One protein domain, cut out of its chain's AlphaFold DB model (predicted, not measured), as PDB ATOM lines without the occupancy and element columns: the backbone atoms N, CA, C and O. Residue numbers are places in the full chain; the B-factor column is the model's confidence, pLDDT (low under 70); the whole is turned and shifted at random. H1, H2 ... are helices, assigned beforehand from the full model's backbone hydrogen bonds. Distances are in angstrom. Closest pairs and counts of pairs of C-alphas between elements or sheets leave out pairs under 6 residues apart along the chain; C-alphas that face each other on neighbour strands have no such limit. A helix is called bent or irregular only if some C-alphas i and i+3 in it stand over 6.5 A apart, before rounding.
ATOM      1  N   VAL A   2     -11.250  14.512 -10.726       91.38
ATOM      2  CA  VAL A   2     -11.534  15.474  -9.644       91.38
ATOM      3  C   VAL A   2     -10.461  16.554  -9.580       91.38
ATOM      4  O   VAL A   2      -9.291  16.283  -9.841       91.38
ATOM      5  N   MET A   3     -10.861  17.764  -9.193       94.25
ATOM      6  CA  MET A   3      -9.969  18.894  -8.938       94.25
ATOM      7  C   MET A   3     -10.060  19.309  -7.468       94.25
ATOM      8  O   MET A   3     -11.115  19.214  -6.841       94.25
ATOM      9  N   ASN A   4      -8.953  19.786  -6.895       97.75
ATOM     10  CA  ASN A   4      -8.975  20.356  -5.551       97.75
ATOM     11  C   ASN A   4      -9.898  21.588  -5.502       97.75
ATOM     12  O   ASN A   4      -9.667  22.563  -6.219       97.75
ATOM     13  N   LYS A   5     -10.892  21.566  -4.606       97.38
ATOM     14  CA  LYS A   5     -11.917  22.616  -4.499       97.38
ATOM     15  C   LYS A   5     -11.337  24.007  -4.230       97.38
ATOM     16  O   LYS A   5     -11.647  24.937  -4.962       97.38
ATOM     17  N   LYS A   6     -10.439  24.140  -3.245       98.38
ATOM     18  CA  LYS A   6      -9.818  25.438  -2.913       98.38
ATOM     19  C   LYS A   6      -9.041  26.002  -4.097       98.38
ATOM     20  O   LYS A   6      -9.059  27.205  -4.337       98.38
ATOM     21  N   LYS A   7      -8.357  25.132  -4.848       98.19
ATOM     22  CA  LYS A   7      -7.627  25.562  -6.037       98.19
ATOM     23  C   LYS A   7      -8.582  26.031  -7.128       98.19
ATOM     24  O   LYS A   7      -8.347  27.104  -7.667       98.19
ATOM     25  N   TYR A   8      -9.644  25.280  -7.411       97.88
ATOM     26  CA  TYR A   8     -10.660  25.668  -8.390       97.88
ATOM     27  C   TYR A   8     -11.303  27.018  -8.035       97.88
ATOM     28  O   TYR A   8     -11.313  27.930  -8.855       97.88
ATOM     29  N   GLU A   9     -11.722  27.193  -6.779       98.12
ATOM     30  CA  GLU A   9     -12.340  28.434  -6.290       98.12
ATOM     31  C   GLU A   9     -11.392  29.642  -6.354       98.12
ATOM     32  O   GLU A   9     -11.849  30.770  -6.516       98.12
ATOM     33  N   SER A  10     -10.073  29.419  -6.274       98.25
ATOM     34  CA  SER A  10      -9.072  30.485  -6.426       98.25
ATOM     35  C   SER A  10      -8.868  30.954  -7.873       98.25
ATOM     36  O   SER A  10      -8.192  31.959  -8.095       98.25
ATOM     37  N   LEU A  11      -9.391  30.228  -8.868       98.31
ATOM     38  CA  LEU A  11      -9.219  30.580 -10.276       98.31
ATOM     39  C   LEU A  11     -10.161  31.720 -10.690       98.31
ATOM     40  O   LEU A  11     -11.287  31.794 -10.197       98.31
ATOM     41  N   PRO A  12      -9.760  32.570 -11.651       98.62
ATOM     42  CA  PRO A  12     -10.670  33.520 -12.284       98.62
ATOM     43  C   PRO A  12     -11.892  32.825 -12.904       98.62
ATOM     44  O   PRO A  12     -11.780  31.721 -13.437       98.62
ATOM     45  N   ARG A  13     -13.057  33.492 -12.899       98.31
ATOM     46  CA  ARG A  13     -14.325  32.915 -13.395       98.31
ATOM     47  C   ARG A  13     -14.254  32.407 -14.834       98.31
ATOM     48  O   ARG A  13     -14.857  31.390 -15.150       98.31
ATOM     49  N   ASN A  14     -13.523  33.098 -15.707       98.06
ATOM     50  CA  ASN A  14     -13.350  32.654 -17.090       98.06
ATOM     51  C   ASN A  14     -12.582  31.329 -17.180       98.06
ATOM     52  O   ASN A  14     -12.854  30.550 -18.080       98.06
ATOM     53  N   ILE A  15     -11.663  31.061 -16.249       98.19
ATOM     54  CA  ILE A  15     -10.911  29.805 -16.200       98.19
ATOM     55  C   ILE A  15     -11.740  28.700 -15.539       98.19
ATOM     56  O   ILE A  15     -11.721  27.576 -16.025       98.19
ATOM     57  N   GLN A  16     -12.503  29.010 -14.482       98.25
ATOM     58  CA  GLN A  16     -13.472  28.063 -13.905       98.25
ATOM     59  C   GLN A  16     -14.433  27.545 -14.981       98.25
ATOM     60  O   GLN A  16     -14.567  26.339 -15.146       98.25
ATOM     61  N   ARG A  17     -14.982  28.459 -15.793       97.75
ATOM     62  CA  ARG A  17     -15.866  28.105 -16.906       97.75
ATOM     63  C   ARG A  17     -15.207  27.168 -17.921       97.75
ATOM     64  O   ARG A  17     -15.850  26.222 -18.346       97.75
ATOM     65  N   VAL A  18     -13.932  27.381 -18.263       97.25
ATOM     66  CA  VAL A  18     -13.201  26.456 -19.151       97.25
ATOM     67  C   VAL A  18     -13.128  25.054 -18.542       97.25
ATOM     68  O   VAL A  18     -13.337  24.078 -19.251       97.25
ATOM     69  N   PHE A  19     -12.860  24.929 -17.239       96.44
ATOM     70  CA  PHE A  19     -12.859  23.620 -16.580       96.44
ATOM     71  C   PHE A  19     -14.237  22.955 -16.576       96.44
ATOM     72  O   PHE A  19     -14.299  21.737 -16.717       96.44
ATOM     73  N   ASP A  20     -15.309  23.728 -16.420       95.62
ATOM     74  CA  ASP A  20     -16.675  23.199 -16.432       95.62
ATOM     75  C   ASP A  20     -17.064  22.708 -17.834       95.62
ATOM     76  O   ASP A  20     -17.495  21.568 -17.982       95.62
ATOM     77  N   GLU A  21     -16.832  23.534 -18.861       96.06
ATOM     78  CA  GLU A  21     -17.143  23.223 -20.264       96.06
ATOM     79  C   GLU A  21     -16.348  22.005 -20.755       96.06
ATOM     80  O   GLU A  21     -16.919  21.039 -21.256       96.06
ATOM     81  N   VAL A  22     -15.029  22.007 -20.536       94.31
ATOM     82  CA  VAL A  22     -14.163  20.876 -20.900       94.31
ATOM     83  C   VAL A  22     -14.504  19.648 -20.054       94.31
ATOM     84  O   VAL A  22     -14.464  18.524 -20.541       94.31
ATOM     85  N   GLY A  23     -14.857  19.834 -18.781       94.31
ATOM     86  CA  GLY A  23     -15.266  18.744 -17.904       94.31
ATOM     87  C   GLY A  23     -16.504  18.007 -18.415       94.31
ATOM     88  O   GLY A  23     -16.535  16.780 -18.338       94.31
ATOM     89  N   GLU A  24     -17.487  18.737 -18.944       93.75
ATOM     90  CA  GLU A  24     -18.702  18.178 -19.543       93.75
ATOM     91  C   GLU A  24     -18.415  17.490 -20.885       93.75
ATOM     92  O   GLU A  24     -18.792  16.332 -21.061       93.75
ATOM     93  N   GLU A  25     -17.673  18.143 -21.787       92.81
ATOM     94  CA  GLU A  25     -17.297  17.581 -23.096       92.81
ATOM     95  C   GLU A  25     -16.545  16.251 -22.959       92.81
ATOM     96  O   GLU A  25     -16.780  15.292 -23.694       92.81
ATOM     97  N   TRP A  26     -15.643  16.163 -21.984       93.56
ATOM     98  CA  TRP A  26     -14.771  15.005 -21.852       93.56
ATOM     99  C   TRP A  26     -15.447  13.778 -21.235       93.56
ATOM    100  O   TRP A  26     -14.803  12.730 -21.180       93.56
ATOM    101  N   VAL A  27     -16.701  13.848 -20.770       91.38
ATOM    102  CA  VAL A  27     -17.394  12.674 -20.205       91.38
ATOM    103  C   VAL A  27     -17.460  11.536 -21.226       91.38
ATOM    104  O   VAL A  27     -17.026  10.424 -20.917       91.38
ATOM    105  N   ASP A  28     -17.913  11.828 -22.445       90.50
ATOM    106  CA  ASP A  28     -18.054  10.827 -23.508       90.50
ATOM    107  C   ASP A  28     -16.687  10.398 -24.057       90.50
ATOM    108  O   ASP A  28     -16.432   9.205 -24.229       90.50
ATOM    109  N   VAL A  29     -15.756  11.348 -24.206       93.38
ATOM    110  CA  VAL A  29     -14.381  11.074 -24.658       93.38
ATOM    111  C   VAL A  29     -13.691  10.051 -23.752       93.38
ATOM    112  O   VAL A  29     -13.038   9.130 -24.239       93.38
ATOM    113  N   HIS A  30     -13.841  10.166 -22.427       94.12
ATOM    114  CA  HIS A  30     -13.265   9.180 -21.511       94.12
ATOM    115  C   HIS A  30     -13.882   7.790 -21.701       94.12
ATOM    116  O   HIS A  30     -13.142   6.810 -21.652       94.12
ATOM    117  N   GLY A  31     -15.199   7.699 -21.917       92.19
ATOM    118  CA  GLY A  31     -15.868   6.427 -22.203       92.19
ATOM    119  C   GLY A  31     -15.311   5.766 -23.463       92.19
ATOM    120  O   GLY A  31     -14.841   4.631 -23.415       92.19
ATOM    121  N   GLU A  32     -15.248   6.513 -24.564       93.88
ATOM    122  CA  GLU A  32     -14.752   6.004 -25.848       93.88
ATOM    123  C   GLU A  32     -13.281   5.573 -25.798       93.88
ATOM    124  O   GLU A  32     -12.904   4.559 -26.392       93.88
ATOM    125  N   VAL A  33     -12.436   6.325 -25.085       96.38
ATOM    126  CA  VAL A  33     -11.013   5.994 -24.928       96.38
ATOM    127  C   VAL A  33     -10.829   4.694 -24.144       96.38
ATOM    128  O   VAL A  33      -9.959   3.898 -24.502       96.38
ATOM    129  N   TRP A  34     -11.645   4.446 -23.114       96.50
ATOM    130  CA  TRP A  34     -11.631   3.173 -22.388       96.50
ATOM    131  C   TRP A  34     -12.045   2.008 -23.288       96.50
ATOM    132  O   TRP A  34     -11.312   1.024 -23.380       96.50
ATOM    133  N   ASP A  35     -13.132   2.155 -24.045       95.69
ATOM    134  CA  ASP A  35     -13.580   1.119 -24.979       95.69
ATOM    135  C   ASP A  35     -12.538   0.841 -26.075       95.69
ATOM    136  O   ASP A  35     -12.333  -0.300 -26.502       95.69
ATOM    137  N   TYR A  36     -11.861   1.884 -26.561       97.38
ATOM    138  CA  TYR A  36     -10.757   1.739 -27.505       97.38
ATOM    139  C   TYR A  36      -9.584   0.973 -26.889       97.38
ATOM    140  O   TYR A  36      -9.046   0.069 -27.534       97.38
ATOM    141  N   ALA A  37      -9.203   1.306 -25.654       97.94
ATOM    142  CA  ALA A  37      -8.122   0.631 -24.949       97.94
ATOM    143  C   ALA A  37      -8.429  -0.861 -24.737       97.94
ATOM    144  O   ALA A  37      -7.557  -1.693 -24.991       97.94
ATOM    145  N   ASP A  38      -9.669  -1.209 -24.384       97.50
ATOM    146  CA  ASP A  38     -10.112  -2.601 -24.245       97.50
ATOM    147  C   ASP A  38     -10.007  -3.367 -25.572       97.50
ATOM    148  O   ASP A  38      -9.452  -4.470 -25.619       97.50
ATOM    149  N   ARG A  39     -10.454  -2.770 -26.687       97.31
ATOM    150  CA  ARG A  39     -10.314  -3.376 -28.025       97.31
ATOM    151  C   ARG A  39      -8.852  -3.561 -28.427       97.31
ATOM    152  O   ARG A  39      -8.494  -4.605 -28.976       97.31
ATOM    153  N   ALA A  40      -8.008  -2.566 -28.163       98.06
ATOM    154  CA  ALA A  40      -6.581  -2.630 -28.460       98.06
ATOM    155  C   ALA A  40      -5.881  -3.714 -27.625       98.06
ATOM    156  O   ALA A  40      -5.108  -4.505 -28.167       98.06
ATOM    157  N   GLY A  41      -6.202  -3.803 -26.333       97.62
ATOM    158  CA  GLY A  41      -5.692  -4.836 -25.433       97.62
ATOM    159  C   GLY A  41      -6.116  -6.240 -25.860       97.62
ATOM    160  O   GLY A  41      -5.277  -7.137 -25.941       97.62
ATOM    161  N   LEU A  42      -7.390  -6.425 -26.218       96.75
ATOM    162  CA  LEU A  42      -7.893  -7.693 -26.748       96.75
ATOM    163  C   LEU A  42      -7.139  -8.111 -28.017       96.75
ATOM    164  O   LEU A  42      -6.689  -9.253 -28.113       96.75
ATOM    165  N   LYS A  43      -6.956  -7.186 -28.966       97.06
ATOM    166  CA  LYS A  43      -6.193  -7.441 -30.196       97.06
ATOM    167  C   LYS A  43      -4.763  -7.882 -29.884       97.06
ATOM    168  O   LYS A  43      -4.318  -8.893 -30.419       97.06
ATOM    169  N   PHE A  44      -4.077  -7.180 -28.986       97.94
ATOM    170  CA  PHE A  44      -2.717  -7.527 -28.579       97.94
ATOM    171  C   PHE A  44      -2.630  -8.937 -27.973       97.94
ATOM    172  O   PHE A  44      -1.752  -9.720 -28.328       97.94
ATOM    173  N   VAL A  45      -3.571  -9.308 -27.100       97.62
ATOM    174  CA  VAL A  45      -3.621 -10.653 -26.502       97.62
ATOM    175  C   VAL A  45      -3.828 -11.740 -27.565       97.62
ATOM    176  O   VAL A  45      -3.197 -12.796 -27.491       97.62
ATOM    177  N   ILE A  46      -4.666 -11.478 -28.570       96.62
ATOM    178  CA  ILE A  46      -4.882 -12.387 -29.705       96.62
ATOM    179  C   ILE A  46      -3.603 -12.531 -30.543       96.62
ATOM    180  O   ILE A  46      -3.233 -13.649 -30.897       96.62
ATOM    181  N   GLU A  47      -2.892 -11.436 -30.822       97.81
ATOM    182  CA  GLU A  47      -1.621 -11.448 -31.567       97.81
ATOM    183  C   GLU A  47      -0.521 -12.251 -30.854       97.81
ATOM    184  O   GLU A  47       0.317 -12.871 -31.507       97.81
ATOM    185  N   LEU A  48      -0.564 -12.336 -29.521       98.19
ATOM    186  CA  LEU A  48       0.299 -13.219 -28.723       98.19
ATOM    187  C   LEU A  48      -0.098 -14.709 -28.791       98.19
ATOM    188  O   LEU A  48       0.455 -15.530 -28.050       98.19
ATOM    189  N   GLY A  49      -1.075 -15.070 -29.625       97.69
ATOM    190  CA  GLY A  49      -1.561 -16.437 -29.797       97.69
ATOM    191  C   GLY A  49      -2.343 -16.970 -28.595       97.69
ATOM    192  O   GLY A  49      -2.341 -18.177 -28.350       97.69
ATOM    193  N   LYS A  50      -2.962 -16.094 -27.788       97.94
ATOM    194  CA  LYS A  50      -3.779 -16.506 -26.636       97.94
ATOM    195  C   LYS A  50      -5.231 -16.742 -27.042       97.94
ATOM    196  O   LYS A  50      -5.784 -16.033 -27.877       97.94
ATOM    197  N   ASN A  51      -5.859 -17.712 -26.384       94.69
ATOM    198  CA  ASN A  51      -7.272 -18.015 -26.573       94.69
ATOM    199  C   ASN A  51      -8.142 -17.160 -25.649       94.69
ATOM    200  O   ASN A  51      -7.827 -16.989 -24.470       94.69
ATOM    201  N   ILE A  52      -9.270 -16.692 -26.178       94.00
ATOM    202  CA  ILE A  52     -10.307 -15.989 -25.425       94.00
ATOM    203  C   ILE A  52     -11.549 -16.873 -25.391       94.00
ATOM    204  O   ILE A  52     -12.044 -17.305 -26.431       94.00
ATOM    205  N   HIS A  53     -12.053 -17.144 -24.189       92.75
ATOM    206  CA  HIS A  53     -13.230 -17.982 -23.980       92.75
ATOM    207  C   HIS A  53     -14.365 -17.141 -23.402       92.75
ATOM    208  O   HIS A  53     -14.288 -16.680 -22.264       92.75
ATOM    209  N   GLY A  54     -15.418 -16.941 -24.193       91.88
ATOM    210  CA  GLY A  54     -16.646 -16.298 -23.731       91.88
ATOM    211  C   GLY A  54     -17.480 -17.220 -22.838       91.88
ATOM    212  O   GLY A  54     -17.350 -18.445 -22.882       91.88
TER     213      GLY A  54
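This is residues 2 to 54 of the 101 residues of an uncharacterized protein of Deltaproteobacteria bacterium (UniProt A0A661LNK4). One long bent helix, H2, makes nearly the whole length, with the short helix H1 folded back beside its first arm and a tail, residues 48 to 54, turning aside at its other end. The 53 printed residues hold two named helices, H1 then H2, and no named strand: all helix. The whole is extended, a rod of 54 by 18 by 18 A, with a radius of gyration of the C-alphas of 18.7 A.

H2, residues 13 to 47, was assigned as one helix by its hydrogen bonds but is bent: C-alphas 25 and 28 are 6.8 A apart. Arm H2a, residues 13 to 25, measures 18.4 A from C-alpha 13 at (-14.325, 32.915, -13.395). Arm H2b, residues 28 to 47, measures 28.8 A and ends with C-alpha 47 at (-1.621, -11.448, -31.567). H1, residues 5 to 9, measures 6.1 A.

H2a and H2b stand at a steep tilt of 45 degrees. H1 is close to H2a but not clearly touching; their closest C-alphas, of Tyr 8 and Gln 16, are 6.6 A apart. H1 and H2b are apart. In H1, H2a and H2b every O i to N i+4 pair is within hydrogen-bond range.

The C-alphas farthest apart, of Pro 12 and Gly 49, are 53.7 A apart. The printed part has no cut, the link from H1 to H2 is tight, and no printed residue is under pLDDT 70.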